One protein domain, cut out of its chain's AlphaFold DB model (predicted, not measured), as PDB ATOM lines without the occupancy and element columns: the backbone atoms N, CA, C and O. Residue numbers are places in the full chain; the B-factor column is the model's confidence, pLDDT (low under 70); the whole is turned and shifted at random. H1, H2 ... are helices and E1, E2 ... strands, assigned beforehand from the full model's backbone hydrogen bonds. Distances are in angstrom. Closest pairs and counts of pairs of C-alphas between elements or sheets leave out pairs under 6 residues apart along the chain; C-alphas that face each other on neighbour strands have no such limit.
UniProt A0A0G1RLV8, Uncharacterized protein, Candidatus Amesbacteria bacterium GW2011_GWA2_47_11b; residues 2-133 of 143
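AT A GLANCE: This is residues 2 to 133 of the 143 residues of an uncharacterized protein of Candidatus Amesbacteria bacterium GW2011_GWA2_47_11b (UniProt A0A0G1RLV8). Two long helices, H4 and H5, make an open V joined by residues 104 to 107, and H3 folds back from the far end of H4 as a splayed helical hairpin. Short H1 lies between the arms of the V and packs on H5, H2 is set off to one side of the plane of the V and passes H4 at a steep tilt, and a small hairpin of strands, E1 and E2, lies toward the open end of the V. Printed are 132 residues, mostly helix by class, with five named helices and two named strands in the order H1 E1 E2 H2 H3 H4 H5; the sheet E1 - E2 is antiparallel. The whole is loose, with a radius of gyration of the C-alphas of 18.8 A, and flat, spanning 56 by 48 by 19 A.

HOW THE PARTS SIT: H1, residues 2 to 8, touches residues 114 to 122 alone of H5, residues 108 to 132, at a shallow tilt of 15 degrees, the same way; the closest C-alphas, of Leu 7 and Ala 118, are 5.1 A apart. E1, residues 14 to 16, and E2, residues 35 to 37, form an antiparallel hairpin, with N 15 and O 36 within hydrogen-bond range at 2.8 A. H2, residues 38 to 49, only just touches H1, with 3 pairs of C-alphas within 8 A, the closest those of Leu 8 and Thr 39 at 6.8 A. H3, residues 58 to 70, and H4, residues 74 to 103, form a helical hairpin at a shallow tilt of 28 degrees, touching through residues 64 to 68 and 74 to 81 alone; the closest C-alphas, of Ile 68 and Pro 74, are 5.2 A apart. H4 and H5 are apart. Every O i to N i+4 pair is within hydrogen-bond range in H1, H2, H3 and H4; in H5, 20 of 21 are.

IN THESE COORDINATES: H1 begins at C-alpha 2, (-119.245, -5.086, -2.168). H4 measures 44.2 A from first to last C-alpha, and H5 37.2 A, ending at C-alpha 132, (-116.729, -19.848, 22.574).

THE WHOLE: The C-alphas farthest apart, of Asn 25 and Ser 106, are 59.5 A apart. The printed part has no cut; the link from E1 to E2 is long, with 18 residues. The pLDDT is under 70 in residues 2 to 12 and 98 to 115.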
ATOM      1  N   ILE A   2    -117.881  -4.871  -2.720       63.56
ATOM      2  CA  ILE A   2    -119.245  -5.086  -2.168       63.56
ATOM      3  C   ILE A   2    -119.416  -6.472  -1.511       63.56
ATOM      4  O   ILE A   2    -120.044  -6.590  -0.467       63.56
ATOM      5  N   PHE A   3    -118.792  -7.511  -2.076       61.66
ATOM      6  CA  PHE A   3    -118.779  -8.857  -1.491       61.66
ATOM      7  C   PHE A   3    -118.089  -8.926  -0.118       61.66
ATOM      8  O   PHE A   3    -118.600  -9.589   0.776       61.66
ATOM      9  N   LEU A   4    -116.978  -8.199   0.078       61.03
ATOM     10  CA  LEU A   4    -116.320  -8.109   1.387       61.03
ATOM     11  C   LEU A   4    -117.261  -7.477   2.416       61.03
ATOM     12  O   LEU A   4    -117.341  -7.946   3.540       61.03
ATOM     13  N   LEU A   5    -118.024  -6.460   2.015       66.50
ATOM     14  CA  LEU A   5    -118.993  -5.817   2.895       66.50
ATOM     15  C   LEU A   5    -120.092  -6.805   3.325       66.50
ATOM     16  O   LEU A   5    -120.390  -6.905   4.506       66.50
ATOM     17  N   LEU A   6    -120.610  -7.621   2.399       64.62
ATOM     18  CA  LEU A   6    -121.560  -8.703   2.705       64.62
ATOM     19  C   LEU A   6    -120.988  -9.803   3.610       64.62
ATOM     20  O   LEU A   6    -121.699 -10.308   4.473       64.62
ATOM     21  N   LEU A   7    -119.717 -10.159   3.428       65.06
ATOM     22  CA  LEU A   7    -119.031 -11.170   4.231       65.06
ATOM     23  C   LEU A   7    -118.738 -10.679   5.663       65.06
ATOM     24  O   LEU A   7    -118.787 -11.460   6.610       65.06
ATOM     25  N   LEU A   8    -118.426  -9.390   5.821       64.81
ATOM     26  CA  LEU A   8    -118.006  -8.783   7.091       64.81
ATOM     27  C   LEU A   8    -119.134  -8.080   7.861       64.81
ATOM     28  O   LEU A   8    -118.953  -7.799   9.043       64.81
ATOM     29  N   LEU A   9    -120.307  -7.873   7.252       63.69
ATOM     30  CA  LEU A   9    -121.538  -7.435   7.928       63.69
ATOM     31  C   LEU A   9    -121.912  -8.243   9.191       63.69
ATOM     32  O   LEU A   9    -122.295  -7.617  10.176       63.69
ATOM     33  N   PRO A  10    -121.815  -9.588   9.230       61.00
ATOM     34  CA  PRO A  10    -122.043 -10.359  10.458       61.00
ATOM     35  C   PRO A  10    -120.866 -10.303  11.444       61.00
ATOM     36  O   PRO A  10    -120.978 -10.828  12.551       61.00
ATOM     37  N   SER A  11    -119.710  -9.754  11.050       65.56
ATOM     38  CA  SER A  11    -118.536  -9.763  11.915       65.56
ATOM     39  C   SER A  11    -118.737  -8.742  13.036       65.56
ATOM     40  O   SER A  11    -118.870  -7.545  12.797       65.56
ATOM     41  N   GLN A  12    -118.752  -9.220  14.280       67.00
ATOM     42  CA  GLN A  12    -118.874  -8.395  15.489       67.00
ATOM     43  C   GLN A  12    -117.547  -7.707  15.860       67.00
ATOM     44  O   GLN A  12    -117.272  -7.462  17.032       67.00
ATOM     45  N   LEU A  13    -116.686  -7.443  14.875       70.38
ATOM     46  CA  LEU A  13    -115.399  -6.803  15.100       70.38
ATOM     47  C   LEU A  13    -115.626  -5.294  15.251       70.38
ATOM     48  O   LEU A  13    -115.732  -4.559  14.265       70.38
ATOM     49  N   ALA A  14    -115.748  -4.856  16.502       73.31
ATOM     50  CA  ALA A  14    -115.978  -3.469  16.873       73.31
ATOM     51  C   ALA A  14    -115.034  -3.047  17.995       73.31
ATOM     52  O   ALA A  14    -114.777  -3.805  18.929       73.31
ATOM     53  N   LEU A  15    -114.544  -1.817  17.907       75.56
ATOM     54  CA  LEU A  15    -113.766  -1.177  18.953       75.56
ATOM     55  C   LEU A  15    -114.675  -0.205  19.709       75.56
ATOM     56  O   LEU A  15    -115.183   0.759  19.133       75.56
ATOM     57  N   HIS A  16    -114.902  -0.483  20.993       76.31
ATOM     58  CA  HIS A  16    -115.721   0.340  21.882       76.31
ATOM     59  C   HIS A  16    -114.831   1.327  22.637       76.31
ATOM     60  O   HIS A  16    -113.867   0.916  23.286       76.31
ATOM     61  N   PHE A  17    -115.164   2.618  22.603       79.38
ATOM     62  CA  PHE A  17    -114.526   3.595  23.489       79.38
ATOM     63  C   PHE A  17    -115.431   3.939  24.671       79.38
ATOM     64  O   PHE A  17    -116.655   3.896  24.568       79.38
ATOM     65  N   TRP A  18    -114.815   4.345  25.784       77.19
ATOM     66  CA  TRP A  18    -115.505   4.690  27.036       77.19
ATOM     67  C   TRP A  18    -115.204   6.126  27.492       77.19
ATOM     68  O   TRP A  18    -114.552   6.334  28.517       77.19
ATOM     69  N   PRO A  19    -115.597   7.145  26.713       79.62
ATOM     70  CA  PRO A  19    -115.398   8.541  27.087       79.62
ATOM     71  C   PRO A  19    -116.301   8.965  28.260       79.62
ATOM     72  O   PRO A  19    -117.289   8.310  28.578       79.62
ATOM     73  N   SER A  20    -116.015  10.111  28.887       78.94
ATOM     74  CA  SER A  20    -116.773  10.614  30.052       78.94
ATOM     75  C   SER A  20    -118.285  10.750  29.815       78.94
ATOM     76  O   SER A  20    -119.070  10.622  30.748       78.94
ATOM     77  N   TRP A  21    -118.705  10.955  28.566       77.06
ATOM     78  CA  TRP A  21    -120.106  11.065  28.152       77.06
ATOM     79  C   TRP A  21    -120.809   9.721  27.888       77.06
ATOM     80  O   TRP A  21    -122.015   9.713  27.649       77.06
ATOM     81  N   SER A  22    -120.099   8.586  27.950       77.81
ATOM     82  CA  SER A  22    -120.699   7.241  27.910       77.81
ATOM     83  C   SER A  22    -120.988   6.665  29.304       77.81
ATOM     84  O   SER A  22    -121.364   5.497  29.425       77.81
ATOM     85  N   LEU A  23    -120.770   7.457  30.359       81.56
ATOM     86  CA  LEU A  23    -120.976   7.082  31.754       81.56
ATOM     87  C   LEU A  23    -122.170   7.865  32.319       81.56
ATOM     88  O   LEU A  23    -122.156   9.094  32.306       81.56
ATOM     89  N   ILE A  24    -123.184   7.177  32.851       79.44
ATOM     90  CA  ILE A  24    -124.247   7.810  33.652       79.44
ATOM     91  C   ILE A  24    -124.059   7.360  35.095       79.44
ATOM     92  O   ILE A  24    -124.023   6.165  35.375       79.44
ATOM     93  N   ASN A  25    -123.912   8.317  36.012       81.19
ATOM     94  CA  ASN A  25    -123.657   8.058  37.436       81.19
ATOM     95  C   ASN A  25    -122.459   7.115  37.682       81.19
ATOM     96  O   ASN A  25    -122.483   6.294  38.594       81.19
ATOM     97  N   GLY A  26    -121.421   7.201  36.842       78.75
ATOM     98  CA  GLY A  26    -120.230   6.346  36.928       78.75
ATOM     99  C   GLY A  26    -120.399   4.937  36.347       78.75
ATOM    100  O   GLY A  26    -119.424   4.190  36.289       78.75
ATOM    101  N   ILE A  27    -121.593   4.580  35.867       79.31
ATOM    102  CA  ILE A  27    -121.870   3.290  35.231       79.31
ATOM    103  C   ILE A  27    -121.696   3.426  33.720       79.31
ATOM    104  O   ILE A  27    -122.238   4.337  33.091       79.31
ATOM    105  N   ARG A  28    -120.918   2.506  33.145       80.88
ATOM    106  CA  ARG A  28    -120.681   2.396  31.704       80.88
ATOM    107  C   ARG A  28    -121.959   1.956  30.999       80.88
ATOM    108  O   ARG A  28    -122.584   0.987  31.414       80.88
ATOM    109  N   ILE A  29    -122.330   2.666  29.938       78.88
ATOM    110  CA  ILE A  29    -123.539   2.371  29.173       78.88
ATOM    111  C   ILE A  29    -123.199   2.092  27.714       78.88
ATOM    112  O   ILE A  29    -122.770   2.978  26.973       78.88
ATOM    113  N   ASP A  30    -123.472   0.862  27.288       71.44
ATOM    114  CA  ASP A  30    -123.076   0.336  25.980       71.44
ATOM    115  C   ASP A  30    -123.701   1.103  24.812       71.44
ATOM    116  O   ASP A  30    -123.025   1.387  23.825       71.44
ATOM    117  N   TYR A  31    -124.965   1.528  24.923       72.50
ATOM    118  CA  TYR A  31    -125.640   2.284  23.856       72.50
ATOM    119  C   TYR A  31    -125.175   3.747  23.740       72.50
ATOM    120  O   TYR A  31    -125.507   4.428  22.765       72.50
ATOM    121  N   LEU A  32    -124.432   4.242  24.734       71.81
ATOM    122  CA  LEU A  32    -123.752   5.537  24.692       71.81
ATOM    123  C   LEU A  32    -122.274   5.397  24.325       71.81
ATOM    124  O   LEU A  32    -121.632   6.410  24.058       71.81
ATOM    125  N   SER A  33    -121.736   4.174  24.290       79.38
ATOM    126  CA  SER A  33    -120.362   3.941  23.864       79.38
ATOM    127  C   SER A  33    -120.235   4.199  22.354       79.38
ATOM    128  O   SER A  33    -120.969   3.606  21.551       79.38
ATOM    129  N   PRO A  34    -119.344   5.103  21.914       79.25
ATOM    130  CA  PRO A  34    -119.008   5.189  20.506       79.25
ATOM    131  C   PRO A  34    -118.278   3.915  20.102       79.25
ATOM    132  O   PRO A  34    -117.349   3.452  20.767       79.25
ATOM    133  N   THR A  35    -118.721   3.360  18.987       81.38
ATOM    134  CA  THR A  35    -118.266   2.076  18.473       81.38
ATOM    135  C   THR A  35    -117.748   2.264  17.062       81.38
ATOM    136  O   THR A  35    -118.482   2.717  16.189       81.38
ATOM    137  N   LEU A  36    -116.477   1.950  16.835       80.62
ATOM    138  CA  LEU A  36    -115.916   1.896  15.489       80.62
ATOM    139  C   LEU A  36    -115.910   0.447  15.033       80.62
ATOM    140  O   LEU A  36    -115.126  -0.366  15.526       80.62
ATOM    141  N   TYR A  37    -116.805   0.120  14.110       80.00
ATOM    142  CA  TYR A  37    -116.849  -1.205  13.518       80.00
ATOM    143  C   TYR A  37    -115.797  -1.311  12.421       80.00
ATOM    144  O   TYR A  37    -115.498  -0.350  11.712       80.00
ATOM    145  N   PHE A  38    -115.261  -2.512  12.218       78.75
ATOM    146  CA  PHE A  38    -114.375  -2.764  11.084       78.75
ATOM    147  C   PHE A  38    -115.079  -2.504   9.739       78.75
ATOM    148  O   PHE A  38    -114.443  -2.105   8.763       78.75
ATOM    149  N   THR A  39    -116.408  -2.653   9.699       80.00
ATOM    150  CA  THR A  39    -117.229  -2.239   8.555       80.00
ATOM    151  C   THR A  39    -117.062  -0.761   8.238       80.00
ATOM    152  O   THR A  39    -116.946  -0.428   7.064       80.00
ATOM    153  N   ASP A  40    -116.965   0.101   9.248       81.69
ATOM    154  CA  ASP A  40    -116.883   1.550   9.064       81.69
ATOM    155  C   ASP A  40    -115.563   1.923   8.360       81.69
ATOM    156  O   ASP A  40    -115.532   2.724   7.427       81.69
ATOM    157  N   LEU A  41    -114.461   1.232   8.687       82.19
ATOM    158  CA  LEU A  41    -113.178   1.382   7.983       82.19
ATOM    159  C   LEU A  41    -113.265   0.974   6.506       82.19
ATOM    160  O   LEU A  41    -112.707   1.646   5.636       82.19
ATOM    161  N   ILE A  42    -113.981  -0.114   6.205       80.94
ATOM    162  CA  ILE A  42    -114.207  -0.558   4.823       80.94
ATOM    163  C   ILE A  42    -115.051   0.474   4.067       80.94
ATOM    164  O   ILE A  42    -114.763   0.764   2.903       80.94
ATOM    165  N   ILE A  43    -116.079   1.034   4.711       82.00
ATOM    166  CA  ILE A  43    -116.954   2.050   4.120       82.00
ATOM    167  C   ILE A  43    -116.169   3.330   3.834       82.00
ATOM    168  O   ILE A  43    -116.282   3.865   2.732       82.00
ATOM    169  N   ILE A  44    -115.313   3.777   4.755       83.06
ATOM    170  CA  ILE A  44    -114.415   4.920   4.544       83.06
ATOM    171  C   ILE A  44    -113.449   4.648   3.381       83.06
ATOM    172  O   ILE A  44    -113.281   5.498   2.506       83.06
ATOM    173  N   GLY A  45    -112.852   3.454   3.311       82.81
ATOM    174  CA  GLY A  45    -111.999   3.066   2.183       82.81
ATOM    175  C   GLY A  45    -112.744   3.103   0.843       82.81
ATOM    176  O   GLY A  45    -112.249   3.655  -0.140       82.81
ATOM    177  N   LEU A  46    -113.975   2.583   0.809       81.69
ATOM    178  CA  LEU A  46    -114.872   2.666  -0.349       81.69
ATOM    179  C   LEU A  46    -115.217   4.113  -0.705       81.69
ATOM    180  O   LEU A  46    -115.223   4.457  -1.887       81.69
ATOM    181  N   PHE A  47    -115.482   4.955   0.293       82.81
ATOM    182  CA  PHE A  47    -115.777   6.370   0.116       82.81
ATOM    183  C   PHE A  47    -114.615   7.094  -0.569       82.81
ATOM    184  O   PHE A  47    -114.851   7.761  -1.573       82.81
ATOM    185  N   LEU A  48    -113.376   6.894  -0.098       83.62
ATOM    186  CA  LEU A  48    -112.163   7.510  -0.662       83.62
ATOM    187  C   LEU A  48    -111.890   7.093  -2.115       83.62
ATOM    188  O   LEU A  48    -111.425   7.901  -2.917       83.62
ATOM    189  N   ILE A  49    -112.179   5.837  -2.462       82.81
ATOM    190  CA  ILE A  49    -112.019   5.320  -3.831       82.81
ATOM    191  C   ILE A  49    -113.156   5.814  -4.736       82.81
ATOM    192  O   ILE A  49    -112.980   6.029  -5.940       82.81
ATOM    193  N   SER A  50    -114.350   5.985  -4.174       79.25
ATOM    194  CA  SER A  50    -115.504   6.469  -4.912       79.25
ATOM    195  C   SER A  50    -115.391   7.966  -5.217       79.25
ATOM    196  O   SER A  50    -114.958   8.770  -4.399       79.25
ATOM    197  N   ARG A  51    -115.899   8.385  -6.377       79.94
ATOM    198  CA  ARG A  51    -116.113   9.808  -6.699       79.94
ATOM    199  C   ARG A  51    -117.579  10.220  -6.536       79.94
ATOM    200  O   ARG A  51    -118.066  11.112  -7.228       79.94
ATOM    201  N   LEU A  52    -118.318   9.542  -5.653       77.62
ATOM    202  CA  LEU A  52    -119.745   9.797  -5.481       77.62
ATOM    203  C   LEU A  52    -119.985  11.100  -4.726       77.62
ATOM    204  O   LEU A  52    -119.747  11.202  -3.526       77.62
ATOM    205  N   ARG A  53    -120.559  12.081  -5.426       76.38
ATOM    206  CA  ARG A  53    -121.032  13.317  -4.802       76.38
ATOM    207  C   ARG A  53    -122.445  13.117  -4.254       76.38
ATOM    208  O   ARG A  53    -123.412  12.900  -4.997       76.38
ATOM    209  N   VAL A  54    -122.582  13.189  -2.937       78.31
ATOM    210  CA  VAL A  54    -123.885  13.234  -2.269       78.31
ATOM    211  C   VAL A  54    -124.283  14.695  -2.111       78.31
ATOM    212  O   VAL A  54    -123.544  15.485  -1.535       78.31
ATOM    213  N   ARG A  55    -125.439  15.071  -2.666       82.25
ATOM    214  CA  ARG A  55    -126.062  16.368  -2.393       82.25
ATOM    215  C   ARG A  55    -127.037  16.162  -1.246       82.25
ATOM    216  O   ARG A  55    -127.982  15.393  -1.399       82.25
ATOM    217  N   VAL A  56    -126.778  16.814  -0.120       83.56
ATOM    218  CA  VAL A  56    -127.689  16.838   1.025       83.56
ATOM    219  C   VAL A  56    -128.522  18.118   0.911       83.56
ATOM    220  O   VAL A  56    -127.938  19.189   0.737       83.56
ATOM    221  N   PRO A  57    -129.861  18.039   0.922       88.12
ATOM    222  CA  PRO A  57    -130.701  19.220   0.764       88.12
ATOM    223  C   PRO A  57    -130.634  20.112   2.015       88.12
ATOM    224  O   PRO A  57    -130.525  19.619   3.138       88.12
ATOM    225  N   LEU A  58    -130.737  21.431   1.821       88.50
ATOM    226  CA  LEU A  58    -130.640  22.437   2.893       88.50
ATOM    227  C   LEU A  58    -131.572  22.182   4.097       88.50
ATOM    228  O   LEU A  58    -131.088  22.285   5.222       88.50
ATOM    229  N   PRO A  59    -132.853  21.786   3.923       91.88
ATOM    230  CA  PRO A  59    -133.738  21.501   5.056       91.88
ATOM    231  C   PRO A  59    -133.221  20.390   5.974       91.88
ATOM    232  O   PRO A  59    -133.390  20.466   7.187       91.88
ATOM    233  N   VAL A  60    -132.548  19.379   5.412       88.56
ATOM    234  CA  VAL A  60    -131.966  18.282   6.198       88.56
ATOM    235  C   VAL A  60    -130.798  18.796   7.032       88.56
ATOM    236  O   VAL A  60    -130.702  18.459   8.204       88.56
ATOM    237  N   ILE A  61    -129.953  19.662   6.471       88.38
ATOM    238  CA  ILE A  61    -128.839  20.274   7.212       88.38
ATOM    239  C   ILE A  61    -129.376  21.110   8.380       88.38
ATOM    240  O   ILE A  61    -128.897  20.969   9.502       88.38
ATOM    241  N   ILE A  62    -130.406  21.926   8.142       91.19
ATOM    242  CA  ILE A  62    -131.043  22.744   9.183       91.19
ATOM    243  C   ILE A  62    -131.614  21.853  10.292       91.19
ATOM    244  O   ILE A  62    -131.376  22.113  11.469       91.19
ATOM    245  N   PHE A  63    -132.306  20.770   9.930       92.19
ATOM    246  CA  PHE A  63    -132.845  19.811  10.895       92.19
ATOM    247  C   PHE A  63    -131.752  19.172  11.761       92.19
ATOM    248  O   PHE A  63    -131.904  19.106  12.979       92.19
ATOM    249  N   VAL A  64    -130.635  18.752  11.157       90.38
ATOM    250  CA  VAL A  64    -129.487  18.176  11.878       90.38
ATOM    251  C   VAL A  64    -128.894  19.185  12.859       90.38
ATOM    252  O   VAL A  64    -128.659  18.850  14.018       90.38
ATOM    253  N   VAL A  65    -128.694  20.431  12.425       91.06
ATOM    254  CA  VAL A  65    -128.134  21.491  13.274       91.06
ATOM    255  C   VAL A  65    -129.054  21.781  14.459       91.06
ATOM    256  O   VAL A  65    -128.591  21.789  15.598       91.06
ATOM    257  N   LEU A  66    -130.359  21.943  14.224       91.19
ATOM    258  CA  LEU A  66    -131.336  22.144  15.299       91.19
ATOM    259  C   LEU A  66    -131.363  20.955  16.267       91.19
ATOM    260  O   LEU A  66    -131.405  21.144  17.481       91.19
ATOM    261  N   ASN A  67    -131.280  19.729  15.748       91.19
ATOM    262  CA  ASN A  67    -131.259  18.519  16.563       91.19
ATOM    263  C   ASN A  67    -130.017  18.436  17.469       91.19
ATOM    264  O   ASN A  67    -130.133  18.011  18.616       91.19
ATOM    265  N   ILE A  68    -128.847  18.870  16.991       89.81
ATOM    266  CA  ILE A  68    -127.617  18.919  17.797       89.81
ATOM    267  C   ILE A  68    -127.723  19.986  18.896       89.81
ATOM    268  O   ILE A  68    -127.311  19.723  20.023       89.81
ATOM    269  N   LEU A  69    -128.309  21.152  18.597       89.12
ATOM    270  CA  LEU A  69    -128.458  22.255  19.558       89.12
ATOM    271  C   LEU A  69    -129.450  21.951  20.692       89.12
ATOM    272  O   LEU A  69    -129.254  22.411  21.811       89.12
ATOM    273  N   VAL A  70    -130.504  21.178  20.413       90.12
ATOM    274  CA  VAL A  70    -131.545  20.819  21.398       90.12
ATOM    275  C   VAL A  70    -131.180  19.556  22.201       90.12
ATOM    276  O   VAL A  70    -131.820  19.241  23.203       90.12
ATOM    277  N   SER A  71    -130.154  18.807  21.788       86.50
ATOM    278  CA  SER A  71    -129.809  17.525  22.407       86.50
ATOM    279  C   SER A  71    -129.124  17.678  23.769       86.50
ATOM    280  O   SER A  71    -128.215  18.486  23.933       86.50
ATOM    281  N   SER A  72    -129.469  16.800  24.718       79.19
ATOM    282  CA  SER A  72    -128.830  16.717  26.040       79.19
ATOM    283  C   SER A  72    -127.328  16.412  25.984       79.19
ATOM    284  O   SER A  72    -126.608  16.685  26.937       79.19
ATOM    285  N   SER A  73    -126.842  15.818  24.887       83.19
ATOM    286  CA  SER A  73    -125.420  15.527  24.680       83.19
ATOM    287  C   SER A  73    -125.014  15.832  23.227       83.19
ATOM    288  O   SER A  73    -125.128  14.973  22.346       83.19
ATOM    289  N   PRO A  74    -124.518  17.053  22.939       83.50
ATOM    290  CA  PRO A  74    -124.262  17.493  21.564       83.50
ATOM    291  C   PRO A  74    -123.212  16.628  20.855       83.50
ATOM    292  O   PRO A  74    -123.354  16.322  19.673       83.50
ATOM    293  N   LEU A  75    -122.198  16.157  21.589       82.31
ATOM    294  CA  LEU A  75    -121.139  15.282  21.070       82.31
ATOM    295  C   LEU A  75    -121.677  13.918  20.606       82.31
ATOM    296  O   LEU A  75    -121.300  13.433  19.540       82.31
ATOM    297  N   VAL A  76    -122.594  13.316  21.372       82.31
ATOM    298  CA  VAL A  76    -123.209  12.026  21.018       82.31
ATOM    299  C   VAL A  76    -124.137  12.193  19.819       82.31
ATOM    300  O   VAL A  76    -124.148  11.343  18.928       82.31
ATOM    301  N   SER A  77    -124.894  13.293  19.772       84.62
ATOM    302  CA  SER A  77    -125.745  13.621  18.625       84.62
ATOM    303  C   SER A  77    -124.920  13.761  17.342       84.62
ATOM    304  O   SER A  77    -125.250  13.143  16.330       84.62
ATOM    305  N   LEU A  78    -123.789  14.472  17.399       87.00
ATOM    306  CA  LEU A  78    -122.878  14.632  16.264       87.00
ATOM    307  C   LEU A  78    -122.351  13.278  15.764       87.00
ATOM    308  O   LEU A  78    -122.446  12.990  14.571       87.00
ATOM    309  N   TYR A  79    -121.863  12.419  16.666       85.31
ATOM    310  CA  TYR A  79    -121.396  11.075  16.308       85.31
ATOM    311  C   TYR A  79    -122.502  10.232  15.645       85.31
ATOM    312  O   TYR A  79    -122.274   9.602  14.611       85.31
ATOM    313  N   LYS A  80    -123.729  10.267  16.181       85.12
ATOM    314  CA  LYS A  80    -124.877   9.556  15.592       85.12
ATOM    315  C   LYS A  80    -125.215  10.075  14.195       85.12
ATOM    316  O   LYS A  80    -125.448   9.273  13.292       85.12
ATOM    317  N   TRP A  81    -125.199  11.390  13.992       88.00
ATOM    318  CA  TRP A  81    -125.454  11.990  12.682       88.00
ATOM    319  C   TRP A  81    -124.374  11.659  11.653       88.00
ATOM    320  O   TRP A  81    -124.709  11.385  10.500       88.00
ATOM    321  N   PHE A  82    -123.103  11.605  12.060       86.38
ATOM    322  CA  PHE A  82    -122.021  11.139  11.191       86.38
ATOM    323  C   PHE A  82    -122.275   9.705  10.708       86.38
ATOM    324  O   PHE A  82    -122.199   9.423   9.513       86.38
ATOM    325  N   ARG A  83    -122.698   8.825  11.618       84.69
ATOM    326  CA  ARG A  83    -123.025   7.432  11.304       84.69
ATOM    327  C   ARG A  83    -124.221   7.299  10.352       84.69
ATOM    328  O   ARG A  83    -124.211   6.479   9.440       84.69
ATOM    329  N   VAL A  84    -125.241   8.145  10.508       87.31
ATOM    330  CA  VAL A  84    -126.376   8.210   9.567       87.31
ATOM    331  C   VAL A  84    -125.919   8.646   8.172       87.31
ATOM    332  O   VAL A  84    -126.356   8.062   7.177       87.31
ATOM    333  N   LEU A  85    -125.031   9.642   8.077       87.88
ATOM    334  CA  LEU A  85    -124.480  10.099   6.796       87.88
ATOM    335  C   LEU A  85    -123.686   8.998   6.088       87.88
ATOM    336  O   LEU A  85    -123.821   8.832   4.876       87.88
ATOM    337  N   GLU A  86    -122.903   8.232   6.842       85.44
ATOM    338  CA  GLU A  86    -122.151   7.088   6.337       85.44
ATOM    339  C   GLU A  86    -123.075   6.029   5.714       85.44
ATOM    340  O   GLU A  86    -122.907   5.659   4.545       85.44
ATOM    341  N   PHE A  87    -124.119   5.606   6.437       84.56
ATOM    342  CA  PHE A  87    -125.097   4.648   5.912       84.56
ATOM    343  C   PHE A  87    -125.874   5.195   4.710       84.56
ATOM    344  O   PHE A  87    -126.125   4.461   3.751       84.56
ATOM    345  N   PHE A  88    -126.226   6.482   4.720       87.56
ATOM    346  CA  PHE A  88    -126.893   7.124   3.588       87.56
ATOM    347  C   PHE A  88    -126.013   7.121   2.331       87.56
ATOM    348  O   PHE A  88    -126.482   6.810   1.231       87.56
ATOM    349  N   TRP A  89    -124.722   7.429   2.490       86.94
ATOM    350  CA  TRP A  89    -123.753   7.367   1.401       86.94
ATOM    351  C   TRP A  89    -123.627   5.942   0.847       86.94
ATOM    352  O   TRP A  89    -123.742   5.746  -0.369       86.94
ATOM    353  N   LEU A  90    -123.476   4.947   1.726       84.31
ATOM    354  CA  LEU A  90    -123.385   3.538   1.346       84.31
ATOM    355  C   LEU A  90    -124.635   3.068   0.595       84.31
ATOM    356  O   LEU A  90    -124.519   2.411  -0.441       84.31
ATOM    357  N   PHE A  91    -125.828   3.440   1.061       83.69
ATOM    358  CA  PHE A  91    -127.081   3.098   0.391       83.69
ATOM    359  C   PHE A  91    -127.122   3.641  -1.043       83.69
ATOM    360  O   PHE A  91    -127.435   2.908  -1.984       83.69
ATOM    361  N   LYS A  92    -126.737   4.910  -1.238       84.12
ATOM    362  CA  LYS A  92    -126.666   5.516  -2.574       84.12
ATOM    363  C   LYS A  92    -125.623   4.820  -3.455       84.12
ATOM    364  O   LYS A  92    -125.896   4.570  -4.630       84.12
ATOM    365  N   TYR A  93    -124.455   4.490  -2.899       83.56
ATOM    366  CA  TYR A  93    -123.412   3.741  -3.602       83.56
ATOM    367  C   TYR A  93    -123.925   2.380  -4.082       83.56
ATOM    368  O   TYR A  93    -123.748   2.033  -5.251       83.56
ATOM    369  N   LEU A  94    -124.604   1.625  -3.217       79.75
ATOM    370  CA  LEU A  94    -125.177   0.331  -3.578       79.75
ATOM    371  C   LEU A  94    -126.282   0.472  -4.626       79.75
ATOM    372  O   LEU A  94    -126.256  -0.246  -5.621       79.75
ATOM    373  N   SER A  95    -127.205   1.422  -4.458       78.81
ATOM    374  CA  SER A  95    -128.306   1.644  -5.405       78.81
ATOM    375  C   SER A  95    -127.802   1.931  -6.826       78.81
ATOM    376  O   SER A  95    -128.276   1.326  -7.788       78.81
ATOM    377  N   LEU A  96    -126.778   2.781  -6.968       75.94
ATOM    378  CA  LEU A  96    -126.185   3.098  -8.271       75.94
ATOM    379  C   LEU A  96    -125.483   1.888  -8.909       75.94
ATOM    380  O   LEU A  96    -125.671   1.623 -10.095       75.94
ATOM    381  N   ASN A  97    -124.709   1.130  -8.128       70.62
ATOM    382  CA  ASN A  97    -123.961  -0.020  -8.647       70.62
ATOM    383  C   ASN A  97    -124.860  -1.228  -8.966       70.62
ATOM    384  O   ASN A  97    -124.612  -1.936  -9.942       70.62
ATOM    385  N   ILE A  98    -125.924  -1.458  -8.190       65.94
ATOM    386  CA  ILE A  98    -126.891  -2.538  -8.449       65.94
ATOM    387  C   ILE A  98    -127.667  -2.259  -9.742       65.94
ATOM    388  O   ILE A  98    -127.845  -3.165 -10.557       65.94
ATOM    389  N   ASN A  99    -128.081  -1.009  -9.969       57.69
ATOM    390  CA  ASN A  99    -128.778  -0.628 -11.199       57.69
ATOM    391  C   ASN A  99    -127.877  -0.775 -12.438       57.69
ATOM    392  O   ASN A  99    -128.334  -1.276 -13.464       57.69
ATOM    393  N   PHE A 100    -126.587  -0.434 -12.326       52.22
ATOM    394  CA  PHE A 100    -125.604  -0.668 -13.391       52.22
ATOM    395  C   PHE A 100    -125.441  -2.164 -13.709       52.22
ATOM    396  O   PHE A 100    -125.480  -2.566 -14.871       52.22
ATOM    397  N   SER A 101    -125.352  -3.011 -12.678       52.19
ATOM    398  CA  SER A 101    -125.215  -4.462 -12.853       52.19
ATOM    399  C   SER A 101    -126.462  -5.138 -13.438       52.19
ATOM    400  O   SER A 101    -126.334  -6.220 -14.004       52.19
ATOM    401  N   ARG A 102    -127.654  -4.538 -13.310       51.81
ATOM    402  CA  ARG A 102    -128.900  -5.054 -13.908       51.81
ATOM    403  C   ARG A 102    -129.031  -4.733 -15.400       51.81
ATOM    404  O   ARG A 102    -129.651  -5.509 -16.119       51.81
ATOM    405  N   SER A 103    -128.449  -3.623 -15.863       46.56
ATOM    406  CA  SER A 103    -128.428  -3.255 -17.288       46.56
ATOM    407  C   SER A 103    -127.381  -4.043 -18.087       46.56
ATOM    408  O   SER A 103    -127.534  -4.213 -19.294       46.56
ATOM    409  N   ALA A 104    -126.338  -4.551 -17.426       50.56
ATOM    410  CA  ALA A 104    -125.345  -5.446 -18.012       50.56
ATOM    411  C   ALA A 104    -125.800  -6.908 -17.851       50.56
ATOM    412  O   ALA A 104    -125.373  -7.628 -16.949       50.56
ATOM    413  N   SER A 105    -126.730  -7.328 -18.711       52.50
ATOM    414  CA  SER A 105    -127.163  -8.724 -18.837       52.50
ATOM    415  C   SER A 105    -125.957  -9.671 -19.009       52.50
ATOM    416  O   SER A 105    -125.019  -9.342 -19.733       52.50
ATOM    417  N   SER A 106    -126.027 -10.861 -18.389       41.59
ATOM    418  CA  SER A 106    -125.118 -12.024 -18.549       41.59
ATOM    419  C   SER A 106    -123.982 -12.254 -17.522       41.59
ATOM    420  O   SER A 106    -122.868 -12.624 -17.878       41.59
ATOM    421  N   SER A 107    -124.241 -12.125 -16.212       46.09
ATOM    422  CA  SER A 107    -123.363 -12.735 -15.177       46.09
ATOM    423  C   SER A 107    -124.099 -13.162 -13.893       46.09
ATOM    424  O   SER A 107    -123.572 -13.093 -12.782       46.09
ATOM    425  N   SER A 108    -125.336 -13.652 -14.029       49.31
ATOM    426  CA  SER A 108    -126.181 -14.081 -12.899       49.31
ATOM    427  C   SER A 108    -125.611 -15.259 -12.090       49.31
ATOM    428  O   SER A 108    -125.952 -15.412 -10.920       49.31
ATOM    429  N   MET A 109    -124.699 -16.061 -12.651       47.12
ATOM    430  CA  MET A 109    -124.099 -17.206 -11.948       47.12
ATOM    431  C   MET A 109    -123.085 -16.809 -10.863       47.12
ATOM    432  O   MET A 109    -123.072 -17.421  -9.794       47.12
ATOM    433  N   PHE A 110    -122.283 -15.760 -11.082       51.12
ATOM    434  CA  PHE A 110    -121.273 -15.309 -10.111       51.12
ATOM    435  C   PHE A 110    -121.879 -14.552  -8.920       51.12
ATOM    436  O   PHE A 110    -121.301 -14.522  -7.837       51.12
ATOM    437  N   GLN A 111    -123.058 -13.945  -9.081       54.72
ATOM    438  CA  GLN A 111    -123.722 -13.233  -7.984       54.72
ATOM    439  C   GLN A 111    -124.392 -14.194  -6.989       54.72
ATOM    440  O   GLN A 111    -124.349 -13.959  -5.781       54.72
ATOM    441  N   ILE A 112    -124.953 -15.308  -7.473       57.88
ATOM    442  CA  ILE A 112    -125.619 -16.311  -6.629       57.88
ATOM    443  C   ILE A 112    -124.594 -17.149  -5.847       57.88
ATOM    444  O   ILE A 112    -124.841 -17.486  -4.688       57.88
ATOM    445  N   SER A 113    -123.430 -17.466  -6.432       58.66
ATOM    446  CA  SER A 113    -122.358 -18.189  -5.726       58.66
ATOM    447  C   SER A 113    -121.788 -17.379  -4.557       58.66
ATOM    448  O   SER A 113    -121.580 -17.921  -3.471       58.66
ATOM    449  N   ASN A 114    -121.636 -16.067  -4.737       62.19
ATOM    450  CA  ASN A 114    -121.147 -15.162  -3.700       62.19
ATOM    451  C   ASN A 114    -122.111 -15.068  -2.503       62.19
ATOM    452  O   ASN A 114    -121.678 -15.110  -1.353       62.19
ATOM    453  N   LEU A 115    -123.424 -15.011  -2.737       63.84
ATOM    454  CA  LEU A 115    -124.409 -14.982  -1.646       63.84
ATOM    455  C   LEU A 115    -124.387 -16.272  -0.813       63.84
ATOM    456  O   LEU A 115    -124.445 -16.215   0.413       63.84
ATOM    457  N   LYS A 116    -124.229 -17.432  -1.463       73.19
ATOM    458  CA  LYS A 116    -124.099 -18.725  -0.771       73.19
ATOM    459  C   LYS A 116    -122.853 -18.777   0.111       73.19
ATOM    460  O   LYS A 116    -122.927 -19.264   1.233       73.19
ATOM    461  N   PHE A 117    -121.731 -18.240  -0.369       72.12
ATOM    462  CA  PHE A 117    -120.494 -18.187   0.408       72.12
ATOM    463  C   PHE A 117    -120.620 -17.274   1.634       72.12
ATOM    464  O   PHE A 117    -120.163 -17.642   2.712       72.12
ATOM    465  N   ALA A 118    -121.296 -16.127   1.504       71.75
ATOM    466  CA  ALA A 118    -121.565 -15.247   2.640       71.75
ATOM    467  C   ALA A 118    -122.421 -15.938   3.714       71.75
ATOM    468  O   ALA A 118    -122.099 -15.846   4.892       71.75
ATOM    469  N   ILE A 119    -123.459 -16.683   3.315       76.06
ATOM    470  CA  ILE A 119    -124.320 -17.441   4.241       76.06
ATOM    471  C   ILE A 119    -123.554 -18.589   4.915       76.06
ATOM    472  O   ILE A 119    -123.712 -18.828   6.109       76.06
ATOM    473  N   LEU A 120    -122.706 -19.304   4.173       82.94
ATOM    474  CA  LEU A 120    -121.859 -20.346   4.758       82.94
ATOM    475  C   LEU A 120    -120.880 -19.754   5.773       82.94
ATOM    476  O   LEU A 120    -120.716 -20.293   6.863       82.94
ATOM    477  N   TRP A 121    -120.270 -18.620   5.437       78.44
ATOM    478  CA  TRP A 121    -119.374 -17.903   6.333       78.44
ATOM    479  C   TRP A 121    -120.079 -17.417   7.605       78.44
ATOM    480  O   TRP A 121    -119.560 -17.622   8.702       78.44
ATOM    481  N   THR A 122    -121.276 -16.830   7.488       75.94
ATOM    482  CA  THR A 122    -122.048 -16.376   8.658       75.94
ATOM    483  C   THR A 122    -122.431 -17.547   9.558       75.94
ATOM    484  O   THR A 122    -122.351 -17.428  10.778       75.94
ATOM    485  N   ALA A 123    -122.785 -18.695   8.973       82.44
ATOM    486  CA  ALA A 123    -123.092 -19.906   9.722       82.44
ATOM    487  C   ALA A 123    -121.860 -20.433  10.472       82.44
ATOM    488  O   ALA A 123    -121.952 -20.708  11.665       82.44
ATOM    489  N   VAL A 124    -120.697 -20.520   9.814       83.75
ATOM    490  CA  VAL A 124    -119.441 -20.949  10.457       83.75
ATOM    491  C   VAL A 124    -119.064 -20.017  11.609       83.75
ATOM    492  O   VAL A 124    -118.749 -20.496  12.695       83.75
ATOM    493  N   LEU A 125    -119.153 -18.697  11.408       76.38
ATOM    494  CA  LEU A 125    -118.918 -17.721  12.474       76.38
ATOM    495  C   LEU A 125    -119.894 -17.884  13.645       76.38
ATOM    496  O   LEU A 125    -119.468 -17.813  14.794       76.38
ATOM    497  N   ALA A 126    -121.179 -18.123  13.374       75.56
ATOM    498  CA  ALA A 126    -122.188 -18.311  14.414       75.56
ATOM    499  C   ALA A 126    -121.925 -19.575  15.246       75.56
ATOM    500  O   ALA A 126    -121.980 -19.526  16.472       75.56
ATOM    501  N   TRP A 127    -121.570 -20.688  14.597       84.06
ATOM    502  CA  TRP A 127    -121.147 -21.906  15.291       84.06
ATOM    503  C   TRP A 127    -119.902 -21.665  16.141       84.06
ATOM    504  O   TRP A 127    -119.849 -22.063  17.300       84.06
ATOM    505  N   TRP A 128    -118.918 -20.955  15.594       79.00
ATOM    506  CA  TRP A 128    -117.693 -20.617  16.308       79.00
ATOM    507  C   TRP A 128    -117.964 -19.746  17.551       79.00
ATOM    508  O   TRP A 128    -117.418 -20.002  18.621       79.00
ATOM    509  N   GLN A 129    -118.857 -18.756  17.446       74.38
ATOM    510  CA  GLN A 129    -119.308 -17.931  18.577       74.38
ATOM    511  C   GLN A 129    -120.111 -18.727  19.613       74.38
ATOM    512  O   GLN A 129    -119.958 -18.498  20.810       74.38
ATOM    513  N   PHE A 130    -120.932 -19.682  19.169       80.56
ATOM    514  CA  PHE A 130    -121.679 -20.571  20.056       80.56
ATOM    515  C   PHE A 130    -120.742 -21.419  20.927       80.56
ATOM    516  O   PHE A 130    -120.947 -21.510  22.136       80.56
ATOM    517  N   PHE A 131    -119.680 -21.983  20.340       81.12
ATOM    518  CA  PHE A 131    -118.708 -22.782  21.091       81.12
ATOM    519  C   PHE A 131    -117.866 -21.956  22.063       81.12
ATOM    520  O   PHE A 131    -117.548 -22.441  23.145       81.12
ATOM    521  N   LEU A 132    -117.521 -20.719  21.704       75.19
ATOM    522  CA  LEU A 132    -116.729 -19.848  22.574       75.19
ATOM    523  C   LEU A 132    -117.535 -19.243  23.729       75.19
ATOM    524  O   LEU A 132    -116.927 -18.722  24.657       75.19
ATOM    525  N   GLN A 133    -118.874 -19.290  23.697       71.25
ATOM    526  CA  GLN A 133    -119.781 -18.676  24.691       71.25
ATOM    527  C   GLN A 133    -119.571 -17.163  24.914       71.25
ATOM    528  O   GLN A 133    -120.262 -16.541  25.718       71.25
TER     529      GLN A 133